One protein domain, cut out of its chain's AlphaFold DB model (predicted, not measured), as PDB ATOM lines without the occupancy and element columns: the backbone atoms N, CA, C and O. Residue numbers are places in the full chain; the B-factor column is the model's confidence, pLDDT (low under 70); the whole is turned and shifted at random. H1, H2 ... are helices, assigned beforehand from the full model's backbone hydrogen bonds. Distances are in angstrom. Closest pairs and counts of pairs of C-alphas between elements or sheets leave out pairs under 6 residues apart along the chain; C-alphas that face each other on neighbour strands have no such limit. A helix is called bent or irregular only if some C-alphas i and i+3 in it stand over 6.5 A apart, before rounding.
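Overview. This is residues 2 to 82 of the 460 residues of an uncharacterized protein of [Clostridium] asparagiforme DSM 15981 (UniProt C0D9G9). Little regular structure is here: one long, wide loop of chain winds between two small helices, H1 on one side and H2 on the opposite side. Within that loop, residues 22 to 23 and 31 to 32 pair antiparallel in a short hairpin. The printed part has 81 residues, with H1 then H2 and no named strand; the class is all helix, though the two hold only 16 residues. It is compact, with a radius of gyration of the C-alphas of 13.5 A, and rounded, spanning 34 by 30 by 24 A.

Along the chain. Start at Leu 2 and go on to C-alpha 12 at (44.825, 40.665, -15.612), where H1 begins, residues 12 to 17. H2, residues 71 to 80, runs 14.2 A to C-alpha 80 at (14.840, 35.836, -11.908).

Arrangement. H1 and H2 are apart. H1 is only just irregular: C-alphas 13 and 16 are 7.0 A apart. In H2 every O i to N i+4 pair is within hydrogen-bond range; in H1, 0 of 2 are, beside 2 of 3 O i to N i+3 pairs.

Size, cuts and confidence. The C-alphas farthest apart, of Arg 41 and Gly 82, are 36.8 A apart. The printed part has no cut. The link from H1 to H2 is long, 53 residues. Look at residues 63 to 65 for pLDDT under 70.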
ATOM      1  N   LEU A   2      31.746  37.061 -20.143       80.56
ATOM      2  CA  LEU A   2      32.222  36.469 -18.892       80.56
ATOM      3  C   LEU A   2      31.284  36.873 -17.751       80.56
ATOM      4  O   LEU A   2      30.739  37.975 -17.790       80.56
ATOM      5  N   ASP A   3      31.086  35.969 -16.797       81.88
ATOM      6  CA  ASP A   3      30.311  36.171 -15.572       81.88
ATOM      7  C   ASP A   3      31.165  36.957 -14.573       81.88
ATOM      8  O   ASP A   3      31.980  36.392 -13.843       81.88
ATOM      9  N   CYS A   4      31.070  38.279 -14.648       81.06
ATOM     10  CA  CYS A   4      31.823  39.226 -13.838       81.06
ATOM     11  C   CYS A   4      30.967  40.485 -13.697       81.06
ATOM     12  O   CYS A   4      30.734  41.201 -14.676       81.06
ATOM     13  N   LEU A   5      30.441  40.691 -12.490       81.44
ATOM     14  CA  LEU A   5      29.574  41.805 -12.137       81.44
ATOM     15  C   LEU A   5      29.974  42.295 -10.741       81.44
ATOM     16  O   LEU A   5      29.306  41.993  -9.757       81.44
ATOM     17  N   ASP A   6      31.085  43.022 -10.693       82.12
ATOM     18  CA  ASP A   6      31.644  43.628  -9.487       82.12
ATOM     19  C   ASP A   6      31.844  45.137  -9.704       82.12
ATOM     20  O   ASP A   6      31.878  45.614 -10.843       82.12
ATOM     21  N   ASP A   7      31.968  45.890  -8.610       84.94
ATOM     22  CA  ASP A   7      32.150  47.349  -8.651       84.94
ATOM     23  C   ASP A   7      33.491  47.760  -9.286       84.94
ATOM     24  O   ASP A   7      33.608  48.836  -9.878       84.94
ATOM     25  N   GLU A   8      34.506  46.898  -9.184       87.00
ATOM     26  CA  GLU A   8      35.824  47.093  -9.783       87.00
ATOM     27  C   GLU A   8      36.055  46.088 -10.922       87.00
ATOM     28  O   GLU A   8      35.683  44.918 -10.803       87.00
ATOM     29  N   PRO A   9      36.687  46.505 -12.037       86.88
ATOM     30  CA  PRO A   9      37.020  45.580 -13.110       86.88
ATOM     31  C   PRO A   9      38.054  44.544 -12.635       86.88
ATOM     32  O   PRO A   9      38.935  44.880 -11.837       86.88
ATOM     33  N   PRO A  10      38.018  43.310 -13.173       88.81
ATOM     34  CA  PRO A  10      38.980  42.279 -12.811       88.81
ATOM     35  C   PRO A  10      40.398  42.693 -13.210       88.81
ATOM     36  O   PRO A  10      40.615  43.429 -14.178       88.81
ATOM     37  N   LYS A  11      41.385  42.174 -12.488       90.38
ATOM     38  CA  LYS A  11      42.803  42.292 -12.815       90.38
ATOM     39  C   LYS A  11      43.190  41.282 -13.886       90.38
ATOM     40  O   LYS A  11      42.513  40.283 -14.132       90.38
ATOM     41  N   ARG A  12      44.333  41.522 -14.527       89.38
ATOM     42  CA  ARG A  12      44.825  40.665 -15.612       89.38
ATOM     43  C   ARG A  12      45.062  39.226 -15.152       89.38
ATOM     44  O   ARG A  12      44.814  38.302 -15.920       89.38
ATOM     45  N   GLU A  13      45.521  39.044 -13.919       89.81
ATOM     46  CA  GLU A  13      45.817  37.739 -13.322       89.81
ATOM     47  C   GLU A  13      44.548  36.918 -13.038       89.81
ATOM     48  O   GLU A  13      44.623  35.704 -12.876       89.81
ATOM     49  N   GLU A  14      43.381  37.565 -13.001       89.19
ATOM     50  CA  GLU A  14      42.093  36.934 -12.695       89.19
ATOM     51  C   GLU A  14      41.376  36.435 -13.960       89.19
ATOM     52  O   GLU A  14      40.457  35.622 -13.867       89.19
ATOM     53  N   LEU A  15      41.819  36.870 -15.150       87.00
ATOM     54  CA  LEU A  15      41.165  36.570 -16.429       87.00
ATOM     55  C   LEU A  15      41.051  35.068 -16.712       87.00
ATOM     56  O   LEU A  15      40.014  34.625 -17.203       87.00
ATOM     57  N   ASP A  16      42.078  34.286 -16.372       84.19
ATOM     58  CA  ASP A  16      42.097  32.834 -16.598       84.19
ATOM     59  C   ASP A  16      41.090  32.083 -15.704       84.19
ATOM     60  O   ASP A  16      40.713  30.948 -16.002       84.19
ATOM     61  N   GLY A  17      40.639  32.709 -14.611       85.31
ATOM     62  CA  GLY A  17      39.651  32.153 -13.683       85.31
ATOM     63  C   GLY A  17      38.200  32.520 -14.009       85.31
ATOM     64  O   GLY A  17      37.281  31.936 -13.424       85.31
ATOM     65  N   LEU A  18      37.974  33.471 -14.923       87.50
ATOM     66  CA  LEU A  18      36.633  33.941 -15.259       87.50
ATOM     67  C   LEU A  18      35.834  32.872 -16.007       87.50
ATOM     68  O   LEU A  18      36.307  32.206 -16.928       87.50
ATOM     69  N   LYS A  19      34.568  32.731 -15.618       87.56
ATOM     70  CA  LYS A  19      33.637  31.776 -16.223       87.56
ATOM     71  C   LYS A  19      32.807  32.458 -17.302       87.56
ATOM     72  O   LYS A  19      32.604  33.668 -17.243       87.56
ATOM     73  N   PRO A  20      32.297  31.716 -18.294       87.06
ATOM     74  CA  PRO A  20      31.357  32.294 -19.233       87.06
ATOM     75  C   PRO A  20      30.058  32.681 -18.519       87.06
ATOM     76  O   PRO A  20      29.555  31.924 -17.688       87.06
ATOM     77  N   LEU A  21      29.483  33.822 -18.901       86.25
ATOM     78  CA  LEU A  21      28.130  34.189 -18.501       86.25
ATOM     79  C   LEU A  21      27.154  33.158 -19.071       86.25
ATOM     80  O   LEU A  21      27.055  33.000 -20.290       86.25
ATOM     81  N   CYS A  22      26.428  32.468 -18.197       86.69
ATOM     82  CA  CYS A  22      25.408  31.497 -18.575       86.69
ATOM     83  C   CYS A  22      24.015  32.098 -18.397       86.69
ATOM     84  O   CYS A  22      23.663  32.547 -17.312       86.69
ATOM     85  N   GLN A  23      23.207  32.067 -19.454       85.88
ATOM     86  CA  GLN A  23      21.850  32.615 -19.442       85.88
ATOM     87  C   GLN A  23      20.823  31.526 -19.105       85.88
ATOM     88  O   GLN A  23      20.861  30.431 -19.677       85.88
ATOM     89  N   GLU A  24      19.879  31.842 -18.220       88.12
ATOM     90  CA  GLU A  24      18.787  30.983 -17.747       88.12
ATOM     91  C   GLU A  24      17.434  31.713 -17.825       88.12
ATOM     92  O   GLU A  24      16.582  31.586 -16.953       88.12
ATOM     93  N   ARG A  25      17.174  32.432 -18.923       89.50
ATOM     94  CA  ARG A  25      15.896  33.123 -19.184       89.50
ATOM     95  C   ARG A  25      15.160  32.583 -20.402       89.50
ATOM     96  O   ARG A  25      15.789  32.226 -21.394       89.50
ATOM     97  N   PHE A  26      13.827  32.560 -20.374       89.56
ATOM     98  CA  PHE A  26      13.000  32.116 -21.509       89.56
ATOM     99  C   PHE A  26      13.505  30.792 -22.131       89.56
ATOM    100  O   PHE A  26      13.601  29.782 -21.436       89.56
ATOM    101  N   ARG A  27      13.854  30.781 -23.426       85.94
ATOM    102  CA  ARG A  27      14.363  29.602 -24.156       85.94
ATOM    103  C   ARG A  27      15.812  29.224 -23.818       85.94
ATOM    104  O   ARG A  27      16.269  28.161 -24.235       85.94
ATOM    105  N   TYR A  28      16.552  30.067 -23.101       83.31
ATOM    106  CA  TYR A  28      17.919  29.759 -22.681       83.31
ATOM    107  C   TYR A  28      17.907  28.806 -21.487       83.31
ATOM    108  O   TYR A  28      17.192  29.047 -20.523       83.31
ATOM    109  N   HIS A  29      18.700  27.735 -21.557       83.38
ATOM    110  CA  HIS A  29      18.846  26.726 -20.503       83.38
ATOM    111  C   HIS A  29      20.327  26.579 -20.147       83.38
ATOM    112  O   HIS A  29      21.034  25.807 -20.799       83.38
ATOM    113  N   ARG A  30      20.801  27.378 -19.188       83.88
ATOM    114  CA  ARG A  30      22.209  27.521 -18.774       83.88
ATOM    115  C   ARG A  30      23.186  27.515 -19.946       83.88
ATOM    116  O   ARG A  30      24.227  26.858 -19.906       83.88
ATOM    117  N   ARG A  31      22.828  28.208 -21.028       81.56
ATOM    118  CA  ARG A  31      23.680  28.267 -22.215       81.56
ATOM    119  C   ARG A  31      24.682  29.395 -22.047       81.56
ATOM    120  O   ARG A  31      24.272  30.489 -21.651       81.56
ATOM    121  N   PRO A  32      25.958  29.162 -22.375       84.88
ATOM    122  CA  PRO A  32      26.909  30.247 -22.398       84.88
ATOM    123  C   PRO A  32      26.537  31.310 -23.428       84.88
ATOM    124  O   PRO A  32      26.136  30.993 -24.551       84.88
ATOM    125  N   ASP A  33      26.709  32.569 -23.055       81.69
ATOM    126  CA  ASP A  33      26.507  33.696 -23.946       81.69
ATOM    127  C   ASP A  33      27.754  33.917 -24.818       81.69
ATOM    128  O   ASP A  33      28.836  34.255 -24.327       81.69
ATOM    129  N   MET A  34      27.606  33.719 -26.128       82.19
ATOM    130  CA  MET A  34      28.653  33.927 -27.130       82.19
ATOM    131  C   MET A  34      28.281  35.093 -28.039       82.19
ATOM    132  O   MET A  34      27.158  35.164 -28.534       82.19
ATOM    133  N   LYS A  35      29.235  35.991 -28.292       79.69
ATOM    134  CA  LYS A  35      29.041  37.176 -29.133       79.69
ATOM    135  C   LYS A  35      30.233  37.344 -30.066       79.69
ATOM    136  O   LYS A  35      31.357  37.004 -29.704       79.69
ATOM    137  N   TYR A  36      29.970  37.888 -31.245       81.94
ATOM    138  CA  TYR A  36      30.991  38.351 -32.176       81.94
ATOM    139  C   TYR A  36      31.085  39.873 -32.066       81.94
ATOM    140  O   TYR A  36      30.047  40.524 -32.080       81.94
ATOM    141  N   ILE A  37      32.290  40.432 -31.943       80.25
ATOM    142  CA  ILE A  37      32.498  41.887 -31.953       80.25
ATOM    143  C   ILE A  37      32.997  42.264 -33.346       80.25
ATOM    144  O   ILE A  37      34.077  41.843 -33.754       80.25
ATOM    145  N   SER A  38      32.199  43.041 -34.076       72.94
ATOM    146  CA  SER A  38      32.487  43.421 -35.467       72.94
ATOM    147  C   SER A  38      33.594  44.474 -35.600       72.94
ATOM    148  O   SER A  38      34.253  44.551 -36.635       72.94
ATOM    149  N   SER A  39      33.823  45.274 -34.555       74.62
ATOM    150  CA  SER A  39      34.830  46.338 -34.532       74.62
ATOM    151  C   SER A  39      35.991  46.001 -33.599       74.62
ATOM    152  O   SER A  39      35.809  45.837 -32.396       74.62
ATOM    153  N   GLY A  40      37.215  46.003 -34.132       74.00
ATOM    154  CA  GLY A  40      38.432  45.869 -33.323       74.00
ATOM    155  C   GLY A  40      38.763  47.102 -32.470       74.00
ATOM    156  O   GLY A  40      39.690  47.055 -31.662       74.00
ATOM    157  N   ARG A  41      38.043  48.220 -32.636       81.75
ATOM    158  CA  ARG A  41      38.262  49.432 -31.839       81.75
ATOM    159  C   ARG A  41      37.498  49.341 -30.524       81.75
ATOM    160  O   ARG A  41      36.272  49.275 -30.526       81.75
ATOM    161  N   ILE A  42      38.236  49.414 -29.420       86.50
ATOM    162  CA  ILE A  42      37.687  49.457 -28.063       86.50
ATOM    163  C   ILE A  42      37.080  50.854 -27.819       86.50
ATOM    164  O   ILE A  42      37.793  51.845 -28.017       86.50
ATOM    165  N   PRO A  43      35.789  50.973 -27.448       86.19
ATOM    166  CA  PRO A  43      35.168  52.264 -27.169       86.19
ATOM    167  C   PRO A  43      35.742  52.891 -25.897       86.19
ATOM    168  O   PRO A  43      36.259  52.194 -25.027       86.19
ATOM    169  N   ARG A  44      35.630  54.216 -25.759       86.50
ATOM    170  CA  ARG A  44      36.258  54.965 -24.652       86.50
ATOM    171  C   ARG A  44      35.695  54.650 -23.273       86.50
ATOM    172  O   ARG A  44      36.375  54.897 -22.285       86.50
ATOM    173  N   ASP A  45      34.478  54.124 -23.222       83.81
ATOM    174  CA  ASP A  45      33.816  53.736 -21.976       83.81
ATOM    175  C   ASP A  45      34.265  52.335 -21.495       83.81
ATOM    176  O   ASP A  45      33.784  51.844 -20.479       83.81
ATOM    177  N   TYR A  46      35.198  51.688 -22.208       87.38
ATOM    178  CA  TYR A  46      35.716  50.357 -21.896       87.38
ATOM    179  C   TYR A  46      37.197  50.429 -21.536       87.38
ATOM    180  O   TYR A  46      37.974  51.168 -22.142       87.38
ATOM    181  N   THR A  47      37.605  49.589 -20.588       87.50
ATOM    182  CA  THR A  47      39.013  49.408 -20.220       87.50
ATOM    183  C   THR A  47      39.490  48.044 -20.703       87.50
ATOM    184  O   THR A  47      38.894  47.017 -20.384       87.50
ATOM    185  N   LEU A  48      40.575  48.019 -21.483       88.81
ATOM    186  CA  LEU A  48      41.216  46.769 -21.884       88.81
ATOM    187  C   LEU A  48      42.022  46.204 -20.712       88.81
ATOM    188  O   LEU A  48      43.097  46.710 -20.403       88.81
ATOM    189  N   ILE A  49      41.522  45.133 -20.102       89.94
ATOM    190  CA  ILE A  49      42.221  44.413 -19.025       89.94
ATOM    191  C   ILE A  49      43.241  43.411 -19.593       89.94
ATOM    192  O   ILE A  49      44.358  43.277 -19.092       89.94
ATOM    193  N   GLY A  50      42.885  42.721 -20.676       88.56
ATOM    194  CA  GLY A  50      43.738  41.734 -21.331       88.56
ATOM    195  C   GLY A  50      43.008  40.987 -22.443       88.56
ATOM    196  O   GLY A  50      41.862  41.293 -22.765       88.56
ATOM    197  N   VAL A  51      43.690  40.008 -23.040       86.75
ATOM    198  CA  VAL A  51      43.142  39.131 -24.082       86.75
ATOM    199  C   VAL A  51      43.319  37.691 -23.620       86.75
ATOM    200  O   VAL A  51      44.440  37.282 -23.323       86.75
ATOM    201  N   CYS A  52      42.225  36.938 -23.573       83.00
ATOM    202  CA  CYS A  52      42.212  35.510 -23.269       83.00
ATOM    203  C   CYS A  52      41.654  34.724 -24.469       83.00
ATOM    204  O   CYS A  52      40.872  35.271 -25.257       83.00
ATOM    205  N   PRO A  53      42.058  33.452 -24.652       81.06
ATOM    206  CA  PRO A  53      41.403  32.584 -25.620       81.06
ATOM    207  C   PRO A  53      39.925  32.387 -25.237       81.06
ATOM    208  O   PRO A  53      39.574  32.490 -24.059       81.06
ATOM    209  N   PRO A  54      39.038  32.079 -26.200       77.00
ATOM    210  CA  PRO A  54      37.654  31.755 -25.884       77.00
ATOM    211  C   PRO A  54      37.574  30.634 -24.842       77.00
ATOM    212  O   PRO A  54      38.156  29.569 -25.024       77.00
ATOM    213  N   VAL A  55      36.791  30.848 -23.780       76.06
ATOM    214  CA  VAL A  55      36.559  29.841 -22.722       76.06
ATOM    215  C   VAL A  55      35.763  28.631 -23.252       76.06
ATOM    216  O   VAL A  55      35.620  27.612 -22.582       76.06
ATOM    217  N   ILE A  56      35.216  28.729 -24.469       77.44
ATOM    218  CA  ILE A  56      34.322  27.742 -25.075       77.44
ATOM    219  C   ILE A  56      34.741  27.497 -26.524       77.44
ATOM    220  O   ILE A  56      34.916  28.439 -27.292       77.44
ATOM    221  N   ASN A  57      34.812  26.219 -26.908       76.62
ATOM    222  CA  ASN A  57      35.236  25.773 -28.242       76.62
ATOM    223  C   ASN A  57      34.078  25.559 -29.238       76.62
ATOM    224  O   ASN A  57      34.299  25.096 -30.356       76.62
ATOM    225  N   SER A  58      32.832  25.846 -28.854       77.75
ATOM    226  CA  SER A  58      31.680  25.736 -29.753       77.75
ATOM    227  C   SER A  58      31.681  26.853 -30.792       77.75
ATOM    228  O   SER A  58      32.141  27.963 -30.537       77.75
ATOM    229  N   ARG A  59      31.119  26.581 -31.972       75.00
ATOM    230  CA  ARG A  59      30.983  27.590 -33.025       75.00
ATOM    231  C   ARG A  59      30.021  28.695 -32.574       75.00
ATOM    232  O   ARG A  59      28.888  28.407 -32.194       75.00
ATOM    233  N   CYS A  60      30.459  29.951 -32.652       73.94
ATOM    234  CA  CYS A  60      29.574  31.097 -32.457       73.94
ATOM    235  C   CYS A  60      28.634  31.204 -33.665       73.94
ATOM    236  O   CYS A  60      29.100  31.313 -34.799       73.94
ATOM    237  N   SER A  61      27.322  31.155 -33.435       72.38
ATOM    238  CA  SER A  61      26.297  31.332 -34.473       72.38
ATOM    239  C   SER A  61      25.796  32.778 -34.579       72.38
ATOM    240  O   SER A  61      24.799  33.032 -35.247       72.38
ATOM    241  N   VAL A  62      26.441  33.719 -33.882       71.38
ATOM    242  CA  VAL A  62      26.115  35.149 -33.925       71.38
ATOM    243  C   VAL A  62      26.986  35.810 -34.990       71.38
ATOM    244  O   VAL A  62      28.210  35.786 -34.886       71.38
ATOM    245  N   PHE A  63      26.350  36.381 -36.013       59.50
ATOM    246  CA  PHE A  63      27.025  36.912 -37.205       59.50
ATOM    247  C   PHE A  63      27.560  38.343 -37.040       59.50
ATOM    248  O   PHE A  63      28.484  38.734 -37.744       59.50
ATOM    249  N   ALA A  64      27.007  39.119 -36.106       58.03
ATOM    250  CA  ALA A  64      27.445  40.474 -35.794       58.03
ATOM    251  C   ALA A  64      27.043  40.842 -34.360       58.03
ATOM    252  O   ALA A  64      26.027  40.366 -33.850       58.03
ATOM    253  N   GLY A  65      27.832  41.692 -33.712       65.44
ATOM    254  CA  GLY A  65      27.546  42.190 -32.376       65.44
ATOM    255  C   GLY A  65      28.425  43.383 -32.025       65.44
ATOM    256  O   GLY A  65      29.528  43.546 -32.552       65.44
ATOM    257  N   ASP A  66      27.895  44.214 -31.138       72.31
ATOM    258  CA  ASP A  66      28.576  45.382 -30.596       72.31
ATOM    259  C   ASP A  66      29.224  45.067 -29.244       72.31
ATOM    260  O   ASP A  66      28.994  44.017 -28.628       72.31
ATOM    261  N   TRP A  67      30.030  46.013 -28.767       82.38
ATOM    262  CA  TRP A  67      30.527  46.012 -27.398       82.38
ATOM    263  C   TRP A  67      29.361  46.001 -26.400       82.38
ATOM    264  O   TRP A  67      28.349  46.676 -26.591       82.38
ATOM    265  N   GLN A  68      29.486  45.166 -25.370       78.19
ATOM    266  CA  GLN A  68      28.388  44.817 -24.471       78.19
ATOM    267  C   GLN A  68      28.241  45.852 -23.355       78.19
ATOM    268  O   GLN A  68      29.216  46.190 -22.696       78.19
ATOM    269  N   ASP A  69      27.011  46.292 -23.093       78.56
ATOM    270  CA  ASP A  69      26.680  47.309 -22.085       78.56
ATOM    271  C   ASP A  69      26.006  46.722 -20.829       78.56
ATOM    272  O   ASP A  69      25.396  47.446 -20.045       78.56
ATOM    273  N   GLY A  70      26.089  45.399 -20.646       81.69
ATOM    274  CA  GLY A  70      25.582  44.696 -19.463       81.69
ATOM    275  C   GLY A  70      24.075  44.409 -19.462       81.69
ATOM    276  O   GLY A  70      23.568  43.844 -18.490       81.69
ATOM    277  N   ARG A  71      23.337  44.731 -20.535       82.31
ATOM    278  CA  ARG A  71      21.883  44.478 -20.632       82.31
ATOM    279  C   ARG A  71      21.491  43.019 -20.412       82.31
ATOM    280  O   ARG A  71      20.401  42.749 -19.915       82.31
ATOM    281  N   GLU A  72      22.353  42.065 -20.735       83.69
ATOM    282  CA  GLU A  72      22.097  40.649 -20.491       83.69
ATOM    283  C   GLU A  72      21.918  40.330 -19.005       83.69
ATOM    284  O   GLU A  72      21.047  39.519 -18.688       83.69
ATOM    285  N   TYR A  73      22.660  40.991 -18.109       84.88
ATOM    286  CA  TYR A  73      22.457  40.865 -16.663       84.88
ATOM    287  C   TYR A  73      21.111  41.448 -16.244       84.88
ATOM    288  O   TYR A  73      20.406  40.844 -15.443       84.88
ATOM    289  N   VAL A  74      20.706  42.577 -16.834       84.38
ATOM    290  CA  VAL A  74      19.391  43.187 -16.581       84.38
ATOM    291  C   VAL A  74      18.262  42.251 -17.022       84.38
ATOM    292  O   VAL A  74      17.289  42.071 -16.291       84.38
ATOM    293  N   TYR A  75      18.384  41.613 -18.189       85.12
ATOM    294  CA  TYR A  75      17.391  40.648 -18.668       85.12
ATOM    295  C   TYR A  75      17.333  39.393 -17.800       85.12
ATOM    296  O   TYR A  75      16.244  38.900 -17.510       85.12
ATOM    297  N   GLU A  76      18.489  38.882 -17.378       87.62
ATOM    298  CA  GLU A  76      18.578  37.718 -16.500       87.62
ATOM    299  C   GLU A  76      18.001  38.014 -15.112       87.62
ATOM    300  O   GLU A  76      17.184  37.251 -14.598       87.62
ATOM    301  N   HIS A  77      18.348  39.167 -14.541       86.38
ATOM    302  CA  HIS A  77      17.806  39.644 -13.275       86.38
ATOM    303  C   HIS A  77      16.294  39.867 -13.368       86.38
ATOM    304  O   HIS A  77      15.539  39.414 -12.513       86.38
ATOM    305  N   SER A  78      15.810  40.496 -14.440       85.38
ATOM    306  CA  SER A  78      14.370  40.676 -14.628       85.38
ATOM    307  C   SER A  78      13.628  39.348 -14.771       85.38
ATOM    308  O   SER A  78      12.470  39.270 -14.368       85.38
ATOM    309  N   TRP A  79      14.249  38.329 -15.370       89.75
ATOM    310  CA  TRP A  79      13.681  36.989 -15.402       89.75
ATOM    311  C   TRP A  79      13.682  36.366 -14.005       89.75
ATOM    312  O   TRP A  79      12.664  35.825 -13.595       89.75
ATOM    313  N   SER A  80      14.767  36.458 -13.236       88.19
ATOM    314  CA  SER A  80      14.840  35.836 -11.908       88.19
ATOM    315  C   SER A  80      13.858  36.435 -10.893       88.19
ATOM    316  O   SER A  80      13.332  35.686 -10.068       88.19
ATOM    317  N   GLN A  81      13.559  37.734 -11.008       87.12
ATOM    318  CA  GLN A  81      12.542  38.441 -10.215       87.12
ATOM    319  C   GLN A  81      11.095  38.134 -10.641       87.12
ATOM    320  O   GLN A  81      10.156  38.476  -9.925       87.12
ATOM    321  N   GLY A  82      10.891  37.514 -11.808       85.62
ATOM    322  CA  GLY A  82       9.564  37.120 -12.281       85.62
ATOM    323  C   GLY A  82       8.957  35.980 -11.460       85.62
ATOM    324  O   GLY A  82       9.666  35.205 -10.805       85.62
TER     325      GLY A  82